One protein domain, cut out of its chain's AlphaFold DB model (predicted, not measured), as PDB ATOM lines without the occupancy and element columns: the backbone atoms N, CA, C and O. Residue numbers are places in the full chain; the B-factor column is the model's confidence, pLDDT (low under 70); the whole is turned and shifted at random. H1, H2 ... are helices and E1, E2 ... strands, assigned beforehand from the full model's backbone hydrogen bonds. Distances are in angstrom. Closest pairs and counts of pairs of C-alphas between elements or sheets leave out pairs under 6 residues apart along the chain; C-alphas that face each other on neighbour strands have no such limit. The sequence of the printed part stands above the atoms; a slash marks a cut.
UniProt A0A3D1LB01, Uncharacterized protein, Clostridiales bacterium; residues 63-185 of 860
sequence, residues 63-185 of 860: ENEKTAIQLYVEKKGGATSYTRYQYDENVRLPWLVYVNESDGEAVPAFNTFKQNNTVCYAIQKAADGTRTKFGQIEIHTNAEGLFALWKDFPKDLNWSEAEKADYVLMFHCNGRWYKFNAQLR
ATOM      1  N   GLU A  63      21.817  18.455  -0.001       82.12
ATOM      2  CA  GLU A  63      22.026  17.536  -1.125       82.12
ATOM      3  C   GLU A  63      20.996  16.402  -1.114       82.12
ATOM      4  O   GLU A  63      20.357  16.156  -2.135       82.12
ATOM      5  N   ASN A  64      20.724  15.815   0.060       86.50
ATOM      6  CA  ASN A  64      19.671  14.808   0.218       86.50
ATOM      7  C   ASN A  64      18.295  15.344  -0.221       86.50
ATOM      8  O   ASN A  64      17.469  14.575  -0.698       86.50
ATOM      9  N   GLU A  65      18.018  16.643  -0.045       84.31
ATOM     10  CA  GLU A  65      16.780  17.279  -0.518       84.31
ATOM     11  C   GLU A  65      16.790  17.487  -2.037       84.31
ATOM     12  O   GLU A  65      15.769  17.263  -2.689       84.31
ATOM     13  N   LYS A  66      17.919  17.892  -2.629       84.06
ATOM     14  CA  LYS A  66      18.038  18.059  -4.087       84.06
ATOM     15  C   LYS A  66      17.806  16.744  -4.822       84.06
ATOM     16  O   LYS A  66      17.023  16.732  -5.766       84.06
ATOM     17  N   THR A  67      18.404  15.656  -4.340       84.69
ATOM     18  CA  THR A  67      18.287  14.313  -4.930       84.69
ATOM     19  C   THR A  67      17.049  13.533  -4.471       84.69
ATOM     20  O   THR A  67      16.878  12.387  -4.879       84.69
ATOM     21  N   ALA A  68      16.200  14.092  -3.600       86.75
ATOM     22  CA  ALA A  68      14.995  13.408  -3.133       86.75
ATOM     23  C   ALA A  68      13.882  13.390  -4.189       86.75
ATOM     24  O   ALA A  68      13.563  14.422  -4.789       86.75
ATOM     25  N   ILE A  69      13.220  12.238  -4.314       86.81
ATOM     26  CA  ILE A  69      12.022  12.044  -5.137       86.81
ATOM     27  C   ILE A  69      10.900  12.937  -4.593       86.81
ATOM     28  O   ILE A  69      10.588  12.913  -3.399       86.81
ATOM     29  N   GLN A  70      10.293  13.745  -5.460       86.81
ATOM     30  CA  GLN A  70       9.190  14.626  -5.079       86.81
ATOM     31  C   GLN A  70       7.899  13.817  -4.889       86.81
ATOM     32  O   GLN A  70       7.495  13.064  -5.773       86.81
ATOM     33  N   LEU A  71       7.248  14.003  -3.742       82.00
ATOM     34  CA  LEU A  71       5.896  13.518  -3.475       82.00
ATOM     35  C   LEU A  71       4.863  14.559  -3.918       82.00
ATOM     36  O   LEU A  71       5.101  15.767  -3.810       82.00
ATOM     37  N   TYR A  72       3.708  14.073  -4.356       73.62
ATOM     38  CA  TYR A  72       2.572  14.846  -4.845       73.62
ATOM     39  C   TYR A  72       1.296  14.421  -4.118       73.62
ATOM     40  O   TYR A  72       1.195  13.297  -3.627       73.62
ATOM     41  N   VAL A  73       0.305  15.309  -4.091       65.81
ATOM     42  CA  VAL A  73      -1.086  14.944  -3.806       65.81
ATOM     43  C   VAL A  73      -1.704  14.509  -5.134       65.81
ATOM     44  O   VAL A  73      -1.666  15.270  -6.098       65.81
ATOM     45  N   GLU A  74      -2.216  13.280  -5.184       59.12
ATOM     46  CA  GLU A  74      -2.965  12.666  -6.299       59.12
ATOM     47  C   GLU A  74      -2.238  12.472  -7.651       59.12
ATOM     48  O   GLU A  74      -2.274  11.355  -8.162       59.12
ATOM     49  N   LYS A  75      -1.567  13.473  -8.250       57.81
ATOM     50  CA  LYS A  75      -0.800  13.310  -9.513       57.81
ATOM     51  C   LYS A  75       0.231  14.420  -9.793       57.81
ATOM     52  O   LYS A  75       0.180  15.517  -9.239       57.81
ATOM     53  N   LYS A  76       1.208  14.122 -10.660       48.22
ATOM     54  CA  LYS A  76       2.340  15.000 -11.027       48.22
ATOM     55  C   LYS A  76       1.894  16.118 -11.981       48.22
ATOM     56  O   LYS A  76       1.384  15.832 -13.056       48.22
ATOM     57  N   GLY A  77       2.143  17.380 -11.619       55.31
ATOM     58  CA  GLY A  77       1.938  18.538 -12.509       55.31
ATOM     59  C   GLY A  77       1.595  19.849 -11.794       55.31
ATOM     60  O   GLY A  77       2.063  20.907 -12.202       55.31
ATOM     61  N   GLY A  78       0.848  19.786 -10.688       51.00
ATOM     62  CA  GLY A  78       0.530  20.956  -9.863       51.00
ATOM     63  C   GLY A  78       1.622  21.281  -8.837       51.00
ATOM     64  O   GLY A  78       2.226  20.376  -8.254       51.00
ATOM     65  N   ALA A  79       1.845  22.573  -8.567       48.03
ATOM     66  CA  ALA A  79       2.705  23.026  -7.473       48.03
ATOM     67  C   ALA A  79       2.099  22.597  -6.125       48.03
ATOM     68  O   ALA A  79       1.166  23.214  -5.617       48.03
ATOM     69  N   THR A  80       2.603  21.498  -5.565       54.72
ATOM     70  CA  THR A  80       1.975  20.808  -4.434       54.72
ATOM     71  C   THR A  80       2.662  21.177  -3.123       54.72
ATOM     72  O   THR A  80       3.724  20.656  -2.782       54.72
ATOM     73  N   SER A  81       2.031  22.088  -2.381       57.09
ATOM     74  CA  SER A  81       2.361  22.406  -0.993       57.09
ATOM     75  C   SER A  81       1.149  22.171  -0.096       57.09
ATOM     76  O   SER A  81       0.082  22.752  -0.286       57.09
ATOM     77  N   TYR A  82       1.303  21.320   0.917       62.91
ATOM     78  CA  TYR A  82       0.268  21.167   1.940       62.91
ATOM     79  C   TYR A  82       0.262  22.379   2.876       62.91
ATOM     80  O   TYR A  82       1.325  22.808   3.321       62.91
ATOM     81  N   THR A  83      -0.921  22.903   3.204       62.56
ATOM     82  CA  THR A  83      -1.095  24.022   4.142       62.56
ATOM     83  C   THR A  83      -1.810  23.555   5.410       62.56
ATOM     84  O   THR A  83      -2.907  23.012   5.330       62.56
ATOM     85  N   ARG A  84      -1.201  23.802   6.577       55.72
ATOM     86  CA  ARG A  84      -1.762  23.519   7.915       55.72
ATOM     87  C   ARG A  84      -2.267  24.795   8.597       55.72
ATOM     88  O   ARG A  84      -1.664  25.851   8.402       55.72
ATOM     89  N   TYR A  85      -3.276  24.684   9.463       57.69
ATOM     90  CA  TYR A  85      -3.891  25.806  10.180       57.69
ATOM     91  C   TYR A  85      -3.485  25.883  11.668       57.69
ATOM     92  O   TYR A  85      -2.847  24.983  12.220       57.69
ATOM     93  N   GLN A  86      -3.842  26.995  12.322       53.25
ATOM     94  CA  GLN A  86      -3.327  27.400  13.641       53.25
ATOM     95  C   GLN A  86      -3.699  26.472  14.817       53.25
ATOM     96  O   GLN A  86      -3.034  26.498  15.856       53.25
ATOM     97  N   TYR A  87      -4.768  25.684  14.686       56.19
ATOM     98  CA  TYR A  87      -5.407  24.986  15.811       56.19
ATOM     99  C   TYR A  87      -5.243  23.458  15.793       56.19
ATOM    100  O   TYR A  87      -5.687  22.789  16.725       56.19
ATOM    101  N   ASP A  88      -4.572  22.900  14.783       54.94
ATOM    102  CA  ASP A  88      -4.435  21.450  14.621       54.94
ATOM    103  C   ASP A  88      -3.405  20.890  15.621       54.94
ATOM    104  O   ASP A  88      -2.208  21.119  15.456       54.94
ATOM    105  N   GLU A  89      -3.806  20.135  16.651       57.97
ATOM    106  CA  GLU A  89      -2.834  19.510  17.577       57.97
ATOM    107  C   GLU A  89      -1.976  18.434  16.881       57.97
ATOM    108  O   GLU A  89      -0.772  18.322  17.128       57.97
ATOM    109  N   ASN A  90      -2.598  17.675  15.974       65.81
ATOM    110  CA  ASN A  90      -1.987  16.663  15.115       65.81
ATOM    111  C   ASN A  90      -2.538  16.830  13.693       65.81
ATOM    112  O   ASN A  90      -3.693  17.209  13.522       65.81
ATOM    113  N   VAL A  91      -1.739  16.502  12.681       64.56
ATOM    114  CA  VAL A  91      -2.045  16.781  11.272       64.56
ATOM    115  C   VAL A  91      -2.037  15.487  10.473       64.56
ATOM    116  O   VAL A  91      -0.976  14.882  10.321       64.56
ATOM    117  N   ARG A  92      -3.179  15.054   9.926       67.31
ATOM    118  CA  ARG A  92      -3.203  13.952   8.949       67.31
ATOM    119  C   ARG A  92      -2.706  14.483   7.607       67.31
ATOM    120  O   ARG A  92      -3.270  15.430   7.069       67.31
ATOM    121  N   LEU A  93      -1.630  13.896   7.088       67.94
ATOM    122  CA  LEU A  93      -1.134  14.232   5.754       67.94
ATOM    123  C   LEU A  93      -2.117  13.699   4.691       67.94
ATOM    124  O   LEU A  93      -2.700  12.630   4.903       67.94
ATOM    125  N   PRO A  94      -2.297  14.415   3.562       65.75
ATOM    126  CA  PRO A  94      -3.127  13.953   2.448       65.75
ATOM    127  C   PRO A  94      -2.565  12.663   1.838       65.75
ATOM    128  O   PRO A  94      -1.433  12.271   2.130       65.75
ATOM    129  N   TRP A  95      -3.332  12.004   0.967       68.50
ATOM    130  CA  TRP A  95      -2.829  10.846   0.226       68.50
ATOM    131  C   TRP A  95      -1.674  11.265  -0.694       68.50
ATOM    132  O   TRP A  95      -1.851  12.078  -1.604       68.50
ATOM    133  N   LEU A  96      -0.479  10.736  -0.418       74.06
ATOM    134  CA  LEU A  96       0.737  11.063  -1.156       74.06
ATOM    135  C   LEU A  96       1.057   9.978  -2.185       74.06
ATOM    136  O   LEU A  96       1.048   8.785  -1.870       74.06
ATOM    137  N   VAL A  97       1.430  10.411  -3.384       72.44
ATOM    138  CA  VAL A  97       1.944   9.567  -4.471       72.44
ATOM    139  C   VAL A  97       3.289  10.095  -4.968       72.44
ATOM    140  O   VAL A  97       3.617  11.268  -4.781       72.44
ATOM    141  N   TYR A  98       4.074   9.248  -5.624       78.25
ATOM    142  CA  TYR A  98       5.219   9.671  -6.432       78.25
ATOM    143  C   TYR A  98       5.182   8.975  -7.786       78.25
ATOM    144  O   TYR A  98       4.617   7.895  -7.905       78.25
ATOM    145  N   VAL A  99       5.780   9.586  -8.806       73.50
ATOM    146  CA  VAL A  99       5.894   8.943 -10.119       73.50
ATOM    147  C   VAL A  99       7.126   8.051 -10.142       73.50
ATOM    148  O   VAL A  99       8.217   8.523  -9.814       73.50
ATOM    149  N   ASN A 100       6.960   6.783 -10.509       70.00
ATOM    150  CA  ASN A 100       8.085   5.893 -10.752       70.00
ATOM    151  C   ASN A 100       8.743   6.244 -12.100       70.00
ATOM    152  O   ASN A 100       8.072   6.489 -13.099       70.00
ATOM    153  N   GLU A 101      10.071   6.349 -12.120       66.75
ATOM    154  CA  GLU A 101      10.800   6.919 -13.265       66.75
ATOM    155  C   GLU A 101      11.000   5.926 -14.423       66.75
ATOM    156  O   GLU A 101      11.387   6.348 -15.509       66.75
ATOM    157  N   SER A 102      10.735   4.629 -14.212       66.31
ATOM    158  CA  SER A 102      10.852   3.585 -15.243       66.31
ATOM    159  C   SER A 102       9.656   3.487 -16.189       66.31
ATOM    160  O   SER A 102       9.830   3.072 -17.330       66.31
ATOM    161  N   ASP A 103       8.462   3.830 -15.711       68.06
ATOM    162  CA  ASP A 103       7.168   3.563 -16.363       68.06
ATOM    163  C   ASP A 103       6.239   4.793 -16.371       68.06
ATOM    164  O   ASP A 103       5.328   4.872 -17.186       68.06
ATOM    165  N   GLY A 104       6.492   5.790 -15.516       68.31
ATOM    166  CA  GLY A 104       5.673   6.995 -15.415       68.31
ATOM    167  C   GLY A 104       4.445   6.855 -14.508       68.31
ATOM    168  O   GLY A 104       3.712   7.834 -14.354       68.31
ATOM    169  N   GLU A 105       4.233   5.704 -13.862       74.00
ATOM    170  CA  GLU A 105       3.046   5.460 -13.037       74.00
ATOM    171  C   GLU A 105       3.083   6.181 -11.683       74.00
ATOM    172  O   GLU A 105       4.135   6.351 -11.057       74.00
ATOM    173  N   ALA A 106       1.906   6.580 -11.188       71.31
ATOM    174  CA  ALA A 106       1.739   7.214  -9.882       71.31
ATOM    175  C   ALA A 106       1.592   6.167  -8.758       71.31
ATOM    176  O   ALA A 106       0.517   5.622  -8.515       71.31
ATOM    177  N   VAL A 107       2.676   5.926  -8.022       71.50
ATOM    178  CA  VAL A 107       2.761   4.928  -6.947       71.50
ATOM    179  C   VAL A 107       2.327   5.515  -5.592       71.50
ATOM    180  O   VAL A 107       2.863   6.546  -5.168       71.50
ATOM    181  N   PRO A 108       1.429   4.846  -4.838       76.50
ATOM    182  CA  PRO A 108       1.111   5.175  -3.447       76.50
ATOM    183  C   PRO A 108       2.329   5.225  -2.509       76.50
ATOM    184  O   PRO A 108       2.943   4.206  -2.171       76.50
ATOM    185  N   ALA A 109       2.648   6.415  -1.996       76.12
ATOM    186  CA  ALA A 109       3.838   6.628  -1.177       76.12
ATOM    187  C   ALA A 109       3.738   5.931   0.193       76.12
ATOM    188  O   ALA A 109       4.700   5.310   0.645       76.12
ATOM    189  N   PHE A 110       2.567   5.944   0.844       74.44
ATOM    190  CA  PHE A 110       2.399   5.312   2.162       74.44
ATOM    191  C   PHE A 110       2.478   3.777   2.133       74.44
ATOM    192  O   PHE A 110       2.895   3.181   3.126       74.44
ATOM    193  N   ASN A 111       2.165   3.135   0.999       74.31
ATOM    194  CA  ASN A 111       2.392   1.696   0.818       74.31
ATOM    195  C   ASN A 111       3.896   1.384   0.819       74.31
ATOM    196  O   ASN A 111       4.338   0.445   1.481       74.31
ATOM    197  N   THR A 112       4.684   2.228   0.147       73.31
ATOM    198  CA  THR A 112       6.152   2.141   0.104       73.31
ATOM    199  C   THR A 112       6.760   2.370   1.489       73.31
ATOM    200  O   THR A 112       7.583   1.587   1.957       73.31
ATOM    201  N   PHE A 113       6.309   3.403   2.207       76.06
ATOM    202  CA  PHE A 113       6.858   3.766   3.519       76.06
ATOM    203  C   PHE A 113       6.488   2.802   4.662       76.06
ATOM    204  O   PHE A 113       7.066   2.896   5.747       76.06
ATOM    205  N   LYS A 114       5.560   1.862   4.441       70.25
ATOM    206  CA  LYS A 114       5.246   0.786   5.397       70.25
ATOM    207  C   LYS A 114       6.346  -0.283   5.472       70.25
ATOM    208  O   LYS A 114       6.403  -1.024   6.452       70.25
ATOM    209  N   GLN A 115       7.193  -0.394   4.448       57.47
ATOM    210  CA  GLN A 115       8.282  -1.369   4.424       57.47
ATOM    211  C   GLN A 115       9.396  -0.979   5.419       57.47
ATOM    212  O   GLN A 115       9.564   0.190   5.760       57.47
ATOM    213  N   ASN A 116      10.080  -1.993   5.958       52.66
ATOM    214  CA  ASN A 116      10.895  -1.955   7.183       52.66
ATOM    215  C   ASN A 116      11.688  -0.652   7.453       52.66
ATOM    216  O   ASN A 116      12.585  -0.287   6.701       52.66
ATOM    217  N   ASN A 117      11.458  -0.056   8.632       61.12
ATOM    218  CA  ASN A 117      12.264   1.019   9.235       61.12
ATOM    219  C   ASN A 117      12.386   2.340   8.440       61.12
ATOM    220  O   ASN A 117      13.432   2.988   8.495       61.12
ATOM    221  N   THR A 118      11.319   2.807   7.779       74.62
ATOM    222  CA  THR A 118      11.279   4.185   7.246       74.62
ATOM    223  C   THR A 118      11.581   5.225   8.335       74.62
ATOM    224  O   THR A 118      10.939   5.238   9.388       74.62
ATOM    225  N   VAL A 119      12.516   6.142   8.063       82.81
ATOM    226  CA  VAL A 119      12.860   7.252   8.967       82.81
ATOM    227  C   VAL A 119      12.294   8.561   8.422       82.81
ATOM    228  O   VAL A 119      12.637   8.989   7.319       82.81
ATOM    229  N   CYS A 120      11.433   9.214   9.205       83.75
ATOM    230  CA  CYS A 120      10.725  10.425   8.793       83.75
ATOM    231  C   CYS A 120      11.228  11.672   9.538       83.75
ATOM    232  O   CYS A 120      11.390  11.677  10.762       83.75
ATOM    233  N   TYR A 121      11.405  12.767   8.802       85.00
ATOM    234  CA  TYR A 121      11.893  14.047   9.298       85.00
ATOM    235  C   TYR A 121      10.963  15.165   8.838       85.00
ATOM    236  O   TYR A 121      10.771  15.357   7.644       85.00
ATOM    237  N   ALA A 122      10.440  15.950   9.771       83.12
ATOM    238  CA  ALA A 122       9.878  17.254   9.453       83.12
ATOM    239  C   ALA A 122      10.954  18.315   9.704       83.12
ATOM    240  O   ALA A 122      11.513  18.377  10.804       83.12
ATOM    241  N   ILE A 123      11.285  19.099   8.680       84.62
ATOM    242  CA  ILE A 123      12.393  20.058   8.692       84.62
ATOM    243  C   ILE A 123      11.843  21.455   8.433       84.62
ATOM    244  O   ILE A 123      11.118  21.660   7.466       84.62
ATOM    245  N   GLN A 124      12.226  22.417   9.267       84.88
ATOM    246  CA  GLN A 124      12.072  23.842   8.991       84.88
ATOM    247  C   GLN A 124      13.356  24.365   8.338       84.88
ATOM    248  O   GLN A 124      14.461  24.079   8.813       84.88
ATOM    249  N   LYS A 125      13.211  25.132   7.255       81.12
ATOM    250  CA  LYS A 125      14.297  25.833   6.563       81.12
ATOM    251  C   LYS A 125      14.225  27.314   6.926       81.12
ATOM    252  O   LYS A 125      13.236  27.986   6.642       81.12
ATOM    253  N   ALA A 126      15.267  27.819   7.577       75.06
ATOM    254  CA  ALA A 126      15.426  29.244   7.835       75.06
ATOM    255  C   ALA A 126      15.986  29.965   6.596       75.06
ATOM    256  O   ALA A 126      16.666  29.366   5.762       75.06
ATOM    257  N   ALA A 127      15.744  31.276   6.500       68.38
ATOM    258  CA  ALA A 127      16.171  32.104   5.366       68.38
ATOM    259  C   ALA A 127      17.705  32.221   5.197       68.38
ATOM    260  O   ALA A 127      18.172  32.655   4.148       68.38
ATOM    261  N   ASP A 128      18.487  31.835   6.210       71.38
ATOM    262  CA  ASP A 128      19.954  31.756   6.168       71.38
ATOM    263  C   ASP A 128      20.487  30.368   5.750       71.38
ATOM    264  O   ASP A 128      21.698  30.151   5.724       71.38
ATOM    265  N   GLY A 129      19.596  29.426   5.416       67.62
ATOM    266  CA  GLY A 129      19.928  28.046   5.056       67.62
ATOM    267  C   GLY A 129      19.995  27.075   6.240       67.62
ATOM    268  O   GLY A 129      20.187  25.877   6.024       67.62
ATOM    269  N   THR A 130      19.806  27.535   7.483       77.88
ATOM    270  CA  THR A 130      19.787  26.658   8.666       77.88
ATOM    271  C   THR A 130      18.607  25.681   8.602       77.88
ATOM    272  O   THR A 130      17.475  26.067   8.308       77.88
ATOM    273  N   ARG A 131      18.866  24.401   8.903       82.38
ATOM    274  CA  ARG A 131      17.883  23.302   8.880       82.38
ATOM    275  C   ARG A 131      17.667  22.776  10.300       82.38
ATOM    276  O   ARG A 131      18.619  22.318  10.931       82.38
ATOM    277  N   THR A 132      16.435  22.805  10.803       83.81
ATOM    278  CA  THR A 132      16.083  22.334  12.158       83.81
ATOM    279  C   THR A 132      14.915  21.348  12.125       83.81
ATOM    280  O   THR A 132      14.045  21.430  11.261       83.81
ATOM    281  N   LYS A 133      14.880  20.387  13.062       83.56
ATOM    282  CA  LYS A 133      13.741  19.460  13.190       83.56
ATOM    283  C   LYS A 133      12.527  20.207  13.748       83.56
ATOM    284  O   LYS A 133      12.651  20.875  14.771       83.56
ATOM    285  N   PHE A 134      11.365  20.043  13.122       83.88
ATOM    286  CA  PHE A 134      10.132  20.739  13.485       83.88
ATOM    287  C   PHE A 134       8.941  19.768  13.553       83.88
ATOM    288  O   PHE A 134       8.301  19.457  12.549       83.88
ATOM    289  N   GLY A 135       8.655  19.261  14.753       80.44
ATOM    290  CA  GLY A 135       7.681  18.187  14.966       80.44
ATOM    291  C   GLY A 135       8.199  16.792  14.589       80.44
ATOM    292  O   GLY A 135       9.391  16.577  14.345       80.44
ATOM    293  N   GLN A 136       7.288  15.824  14.564       79.56
ATOM    294  CA  GLN A 136       7.525  14.409  14.270       79.56
ATOM    295  C   GLN A 136       6.501  13.901  13.253       79.56
ATOM    296  O   GLN A 136       5.349  14.315  13.288       79.56
ATOM    297  N   ILE A 137       6.917  12.999  12.362       81.81
ATOM    298  CA  ILE A 137       6.025  12.324  11.413       81.81
ATOM    299  C   ILE A 137       5.958  10.841  11.786       81.81
ATOM    300  O   ILE A 137       6.995  10.225  12.028       81.81
ATOM    301  N   GLU A 138       4.758  10.272  11.808       78.12
ATOM    302  CA  GLU A 138       4.498   8.848  12.052       78.12
ATOM    303  C   GLU A 138       3.567   8.273  10.989       78.12
ATOM    304  O   GLU A 138       2.732   8.993  10.447       78.12
ATOM    305  N   ILE A 139       3.675   6.971  10.723       75.62
ATOM    306  CA  ILE A 139       2.835   6.250   9.758       75.62
ATOM    307  C   ILE A 139       1.937   5.280  10.527       75.62
ATOM    308  O   ILE A 139       2.402   4.553  11.404       75.62
ATOM    309  N   HIS A 140       0.650   5.287  10.195       67.56
ATOM    310  CA  HIS A 140      -0.426   4.593  10.898       67.56
ATOM    311  C   HIS A 140      -1.281   3.781   9.914       67.56
ATOM    312  O   HIS A 140      -1.283   4.030   8.709       67.56
ATOM    313  N   THR A 141      -2.003   2.778  10.418       63.75
ATOM    314  CA  THR A 141      -2.960   1.963   9.646       63.75
ATOM    315  C   THR A 141      -4.294   1.923  10.388       63.75
ATOM    316  O   THR A 141      -4.305   1.665  11.590       63.75
ATOM    317  N   ASN A 142      -5.407   2.150   9.692       58.12
ATOM    318  CA  ASN A 142      -6.766   1.930  10.201       58.12
ATOM    319  C   ASN A 142      -7.567   1.032   9.234       58.12
ATOM    320  O   ASN A 142      -7.005   0.463   8.300       58.12
ATOM    321  N   ALA A 143      -8.874   0.887   9.467       41.00
ATOM    322  CA  ALA A 143      -9.765   0.098   8.611       41.00
ATOM    323  C   ALA A 143     -10.005   0.709   7.211       41.00
ATOM    324  O   ALA A 143     -10.493   0.011   6.331       41.00
ATOM    325  N   GLU A 144      -9.658   1.983   7.007       41.53
ATOM    326  CA  GLU A 144      -9.816   2.716   5.739       41.53
ATOM    327  C   GLU A 144      -8.522   2.721   4.904       41.53
ATOM    328  O   GLU A 144      -8.553   3.051   3.723       41.53
ATOM    329  N   GLY A 145      -7.369   2.384   5.502       53.81
ATOM    330  CA  GLY A 145      -6.085   2.300   4.807       53.81
ATOM    331  C   GLY A 145      -4.876   2.773   5.621       53.81
ATOM    332  O   GLY A 145      -4.835   2.711   6.853       53.81
ATOM    333  N   LEU A 146      -3.847   3.219   4.899       64.25
ATOM    334  CA  LEU A 146      -2.594   3.759   5.439       64.25
ATOM    335  C   LEU A 146      -2.605   5.288   5.408       64.25
ATOM    336  O   LEU A 146      -3.085   5.893   4.455       64.25
ATOM    337  N   PHE A 147      -2.043   5.927   6.430       67.88
ATOM    338  CA  PHE A 147      -1.903   7.384   6.475       67.88
ATOM    339  C   PHE A 147      -0.708   7.801   7.331       67.88
ATOM    340  O   PHE A 147      -0.199   7.016   8.131       67.88
ATOM    341  N   ALA A 148      -0.277   9.054   7.194       69.50
ATOM    342  CA  ALA A 148       0.749   9.640   8.048       69.50
ATOM    343  C   ALA A 148       0.196  10.794   8.895       69.50
ATOM    344  O   ALA A 148      -0.690  11.532   8.461       69.50
ATOM    345  N   LEU A 149       0.745  10.953  10.099       69.69
ATOM    346  CA  LEU A 149       0.471  12.052  11.020       69.69
ATOM    347  C   LEU A 149       1.734  12.893  11.226       69.69
ATOM    348  O   LEU A 149       2.767  12.345  11.600       69.69
ATOM    349  N   TRP A 150       1.644  14.211  11.051       79.00
ATOM    350  CA  TRP A 150       2.649  15.187  11.483       79.00
ATOM    351  C   TRP A 150       2.181  15.835  12.796       79.00
ATOM    352  O   TRP A 150       1.075  16.368  12.879       79.00
ATOM    353  N   LYS A 151       2.979  15.720  13.857       73.50
ATOM    354  CA  LYS A 151       2.591  16.034  15.242       73.50
ATOM    355  C   LYS A 151       3.758  16.566  16.084       73.50
ATOM    356  O   LYS A 151       4.842  16.819  15.559       73.50
ATOM    357  N   ASP A 152       3.543  16.707  17.394       78.44
ATOM    358  CA  ASP A 152       4.550  17.100  18.400       78.44
ATOM    359  C   ASP A 152       5.224  18.456  18.114       78.44
ATOM    360  O   ASP A 152       6.438  18.635  18.241       78.44
ATOM    361  N   PHE A 153       4.414  19.432  17.711       79.69
ATOM    362  CA  PHE A 153       4.845  20.806  17.456       79.69
ATOM    363  C   PHE A 153       5.252  21.547  18.747       79.69
ATOM    364  O   PHE A 153       4.766  21.206  19.831       79.69
ATOM    365  N   PRO A 154       6.104  22.591  18.662       79.44
ATOM    366  CA  PRO A 154       6.420  23.439  19.811       79.44
ATOM    367  C   PRO A 154       5.149  24.027  20.441       79.44
ATOM    368  O   PRO A 154       4.326  24.627  19.751       79.44
ATOM    369  N   LYS A 155       4.976  23.858  21.758       72.62
ATOM    370  CA  LYS A 155       3.762  24.304  22.480       72.62
ATOM    371  C   LYS A 155       3.629  25.828  22.561       72.62
ATOM    372  O   LYS A 155       2.550  26.341  22.830       72.62
ATOM    373  N   ASP A 156       4.736  26.520  22.347       76.19
ATOM    374  CA  ASP A 156       4.942  27.963  22.357       76.19
ATOM    375  C   ASP A 156       5.204  28.524  20.944       76.19
ATOM    376  O   ASP A 156       5.778  29.601  20.795       76.19
ATOM    377  N   LEU A 157       4.782  27.803  19.894       76.38
ATOM    378  CA  LEU A 157       4.987  28.194  18.499       76.38
ATOM    379  C   LEU A 157       4.426  29.593  18.191       76.38
ATOM    380  O   LEU A 157       3.212  29.815  18.194       76.38
ATOM    381  N   ASN A 158       5.314  30.523  17.830       78.06
ATOM    382  CA  ASN A 158       4.922  31.818  17.287       78.06
ATOM    383  C   ASN A 158       4.455  31.661  15.836       78.06
ATOM    384  O   ASN A 158       5.259  31.677  14.902       78.06
ATOM    385  N   TRP A 159       3.145  31.524  15.649       74.31
ATOM    386  CA  TRP A 159       2.542  31.306  14.337       74.31
ATOM    387  C   TRP A 159       2.935  32.368  13.304       74.31
ATOM    388  O   TRP A 159       3.366  31.996  12.222       74.31
ATOM    389  N   SER A 160       2.952  33.659  13.653       71.50
ATOM    390  CA  SER A 160       3.316  34.719  12.694       71.50
ATOM    391  C   SER A 160       4.774  34.649  12.206       71.50
ATOM    392  O   SER A 160       5.121  35.265  11.198       71.50
ATOM    393  N   GLU A 161       5.656  33.929  12.901       72.88
ATOM    394  CA  GLU A 161       7.006  33.610  12.412       72.88
ATOM    395  C   GLU A 161       7.046  32.255  11.697       72.88
ATOM    396  O   GLU A 161       7.737  32.125  10.688       72.88
ATOM    397  N   ALA A 162       6.260  31.280  12.159       73.88
ATOM    398  CA  ALA A 162       6.129  29.964  11.540       73.88
ATOM    399  C   ALA A 162       5.623  30.041  10.086       73.88
ATOM    400  O   ALA A 162       6.148  29.362   9.214       73.88
ATOM    401  N   GLU A 163       4.670  30.928   9.793       72.06
ATOM    402  CA  GLU A 163       4.134  31.154   8.438       72.06
ATOM    403  C   GLU A 163       5.163  31.644   7.412       72.06
ATOM    404  O   GLU A 163       4.951  31.530   6.207       72.06
ATOM    405  N   LYS A 164       6.261  32.243   7.883       74.75
ATOM    406  CA  LYS A 164       7.295  32.858   7.040       74.75
ATOM    407  C   LYS A 164       8.441  31.894   6.721       74.75
ATOM    408  O   LYS A 164       9.419  32.313   6.107       74.75
ATOM    409  N   ALA A 165       8.350  30.646   7.178       74.25
ATOM    410  CA  ALA A 165       9.362  29.620   6.990       74.25
ATOM    411  C   ALA A 165       8.880  28.530   6.026       74.25
ATOM    412  O   ALA A 165       7.710  28.147   6.032       74.25
ATOM    413  N   ASP A 166       9.810  27.989   5.243       79.69
ATOM    414  CA  ASP A 166       9.551  26.824   4.401       79.69
ATOM    415  C   ASP A 166       9.718  25.540   5.219       79.69
ATOM    416  O   ASP A 166      10.707  25.377   5.946       79.69
ATOM    417  N   TYR A 167       8.791  24.592   5.064       84.94
ATOM    418  CA  TYR A 167       8.893  23.273   5.681       84.94
ATOM    419  C   TYR A 167       9.043  22.198   4.611       84.94
ATOM    420  O   TYR A 167       8.370  22.214   3.582       84.94
ATOM    421  N   VAL A 168       9.918  21.231   4.872       86.19
ATOM    422  CA  VAL A 168      10.099  20.056   4.020       86.19
ATOM    423  C   VAL A 168       9.967  18.815   4.888       86.19
ATOM    424  O   VAL A 168      10.698  18.630   5.864       86.19
ATOM    425  N   LEU A 169       9.010  17.967   4.534       87.31
ATOM    426  CA  LEU A 169       8.830  16.648   5.114       87.31
ATOM    427  C   LEU A 169       9.654  15.670   4.275       87.31
ATOM    428  O   LEU A 169       9.418  15.530   3.076       87.31
ATOM    429  N   MET A 170      10.649  15.030   4.883       87.62
ATOM    430  CA  MET A 170      11.553  14.092   4.222       87.62
ATOM    431  C   MET A 170      11.401  12.685   4.796       87.62
ATOM    432  O   MET A 170      11.369  12.499   6.013       87.62
ATOM    433  N   PHE A 171      11.354  11.696   3.913       86.25
ATOM    434  CA  PHE A 171      11.193  10.283   4.243       86.25
ATOM    435  C   PHE A 171      12.387   9.520   3.671       86.25
ATOM    436  O   PHE A 171      12.709   9.684   2.494       86.25
ATOM    437  N   HIS A 172      13.049   8.703   4.489       84.31
ATOM    438  CA  HIS A 172      14.101   7.789   4.047       84.31
ATOM    439  C   HIS A 172      13.594   6.354   4.146       84.31
ATOM    440  O   HIS A 172      13.342   5.870   5.250       84.31
ATOM    441  N   CYS A 173      13.426   5.691   3.003       80.69
ATOM    442  CA  CYS A 173      12.956   4.308   2.904       80.69
ATOM    443  C   CYS A 173      13.773   3.581   1.828       80.69
ATOM    444  O   CYS A 173      14.083   4.174   0.795       80.69
ATOM    445  N   ASN A 174      14.142   2.319   2.071       77.81
ATOM    446  CA  ASN A 174      14.876   1.467   1.123       77.81
ATOM    447  C   ASN A 174      16.115   2.147   0.484       77.81
ATOM    448  O   ASN A 174      16.387   1.991  -0.704       77.81
ATOM    449  N   GLY A 175      16.860   2.936   1.272       78.06
ATOM    450  CA  GLY A 175      18.065   3.654   0.826       78.06
ATOM    451  C   GLY A 175      17.815   4.865  -0.084       78.06
ATOM    452  O   GLY A 175      18.761   5.378  -0.680       78.06
ATOM    453  N   ARG A 176      16.563   5.323  -0.223       84.06
ATOM    454  CA  ARG A 176      16.171   6.475  -1.049       84.06
ATOM    455  C   ARG A 176      15.498   7.562  -0.217       84.06
ATOM    456  O   ARG A 176      14.779   7.279   0.744       84.06
ATOM    457  N   TRP A 177      15.717   8.814  -0.615       88.81
ATOM    458  CA  TRP A 177      15.060   9.984  -0.035       88.81
ATOM    459  C   TRP A 177      13.848  10.405  -0.862       88.81
ATOM    460  O   TRP A 177      13.915  10.501  -2.086       88.81
ATOM    461  N   TYR A 178      12.769  10.737  -0.164       88.00
ATOM    462  CA  TYR A 178      11.552  11.326  -0.706       88.00
ATOM    463  C   TYR A 178      11.277  12.642   0.027       88.00
ATOM    464  O   TYR A 178      11.571  12.749   1.222       88.00
ATOM    465  N   LYS A 179      10.715  13.644  -0.657       88.00
ATOM    466  CA  LYS A 179      10.410  14.967  -0.089       88.00
ATOM    467  C   LYS A 179       8.993  15.426  -0.407       88.00
ATOM    468  O   LYS A 179       8.476  15.182  -1.493       88.00
ATOM    469  N   PHE A 180       8.405  16.171   0.515       85.56
ATOM    470  CA  PHE A 180       7.139  16.867   0.337       85.56
ATOM    471  C   PHE A 180       7.236  18.265   0.947       85.56
ATOM    472  O   PHE A 180       7.688  18.412   2.083       85.56
ATOM    473  N   ASN A 181       6.831  19.290   0.200       81.94
ATOM    474  CA  ASN A 181       6.899  20.671   0.669       81.94
ATOM    475  C   ASN A 181       5.618  21.009   1.442       81.94
ATOM    476  O   ASN A 181       4.512  20.689   1.008       81.94
ATOM    477  N   ALA A 182       5.767  21.663   2.588       72.69
ATOM    478  CA  ALA A 182       4.669  22.036   3.466       72.69
ATOM    479  C   ALA A 182       4.787  23.506   3.896       72.69
ATOM    480  O   ALA A 182       5.877  24.068   4.000       72.69
ATOM    481  N   GLN A 183       3.640  24.120   4.158       70.56
ATOM    482  CA  GLN A 183       3.492  25.482   4.651       70.56
ATOM    483  C   GLN A 183       2.565  25.491   5.870       70.56
ATOM    484  O   GLN A 183       1.669  24.655   6.015       70.56
ATOM    485  N   LEU A 184       2.780  26.457   6.758       67.19
ATOM    486  CA  LEU A 184       1.930  26.713   7.918       67.19
ATOM    487  C   LEU A 184       1.212  28.052   7.717       67.19
ATOM    488  O   LEU A 184       1.804  28.971   7.155       67.19
ATOM    489  N   ARG A 185      -0.042  28.172   8.168       60.97
ATOM    490  CA  ARG A 185      -0.828  29.418   8.144       60.97
ATOM    491  C   ARG A 185      -1.522  29.680   9.478       60.97
ATOM    492  O   ARG A 185      -2.097  28.775  10.077       60.97
TER     493      ARG A 185
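What this domain is: This is residues 63 to 185 of the 860 residues of an uncharacterized protein of Clostridiales bacterium (UniProt A0A3D1LB01). A strongly twisted sheet of five strands and the hairpin of E6 and E7 make a small sandwich, two sheets partly face to face with their strands crossed. At one side E5 runs on into E6, and across the gap between E9 and E7 short pairings of residues 69 to 73 and 91 to 92 link E9, E2 and E7 into a loose ring; the hairpin of E2 and E3 and three tiny helices complete the domain. The printed part has 123 residues, with three named helices and nine named strands in the order H1 E1 E2 E3 H2 E4 E5 E6 E7 H3 E8 E9; it is mostly strand. The large sheet, in the order E1 E9 E8 E4 E5, is mixed. The whole is compact, with a radius of gyration of the C-alphas of 14.4 A and spans of 43 by 36 by 28 A.

Where its parts are: In the large sheet, E9, residues 176 to 184, is 26.3 A long and ends at C-alpha 184 (1.930, 26.713, 7.918). E8, residues 166 to 173, is 22.8 A long, and E4, residues 119 to 125, 18.8 A; E1 is residues 81 to 84 and E5 residues 131 to 133. E6, residues 136 to 142, and E7, residues 145 to 151, are 19.4 A and 19.3 A long. E2 is residues 96 to 99 and E3 residues 106 to 108. H1, residues 63 to 66, begins at C-alpha 63 (22.026, 17.536, -1.125); H2 is residues 109 to 113 and H3 residues 159 to 162.

How they stand to each other: E9 and E8 form an antiparallel hairpin, with N 180 and O 169 2.8 A apart. E8 and E4 are antiparallel, with N 121 and O 170 at 2.8 A. E4 and E5 form a hairpin, with N 124 and O 132 at 2.9 A. E1, an edge strand, is parallel to E9, with N 183 and O 82 at 2.8 A. E5 runs on into E6 at 48 degrees. The hairpin E6 and E7, with N 138 and O 149 at 2.9 A, faces the large sheet, the strands at 53 degrees; the closest C-alphas of E4 and E6, Cys 120 and Ile 137, are 5.7 A apart. The hairpin E2 and E3 has N 107 and O 98 at 2.8 A. H1, H2 and H3 each only graze the large sheet. In H2 every O i to N i+4 pair is within hydrogen-bond range; H1 and H3 are too short for one.

The domain as a whole: The farthest C-alphas, Asp 103 and Asp 156, are 45.8 A apart. The printed part has no cut. The links H1 to E1 and E1 to E2 are long. The mean pLDDT of the printed part is 72.5, with 44 residues under 70, among them residues 73 to 95 and 140 to 149.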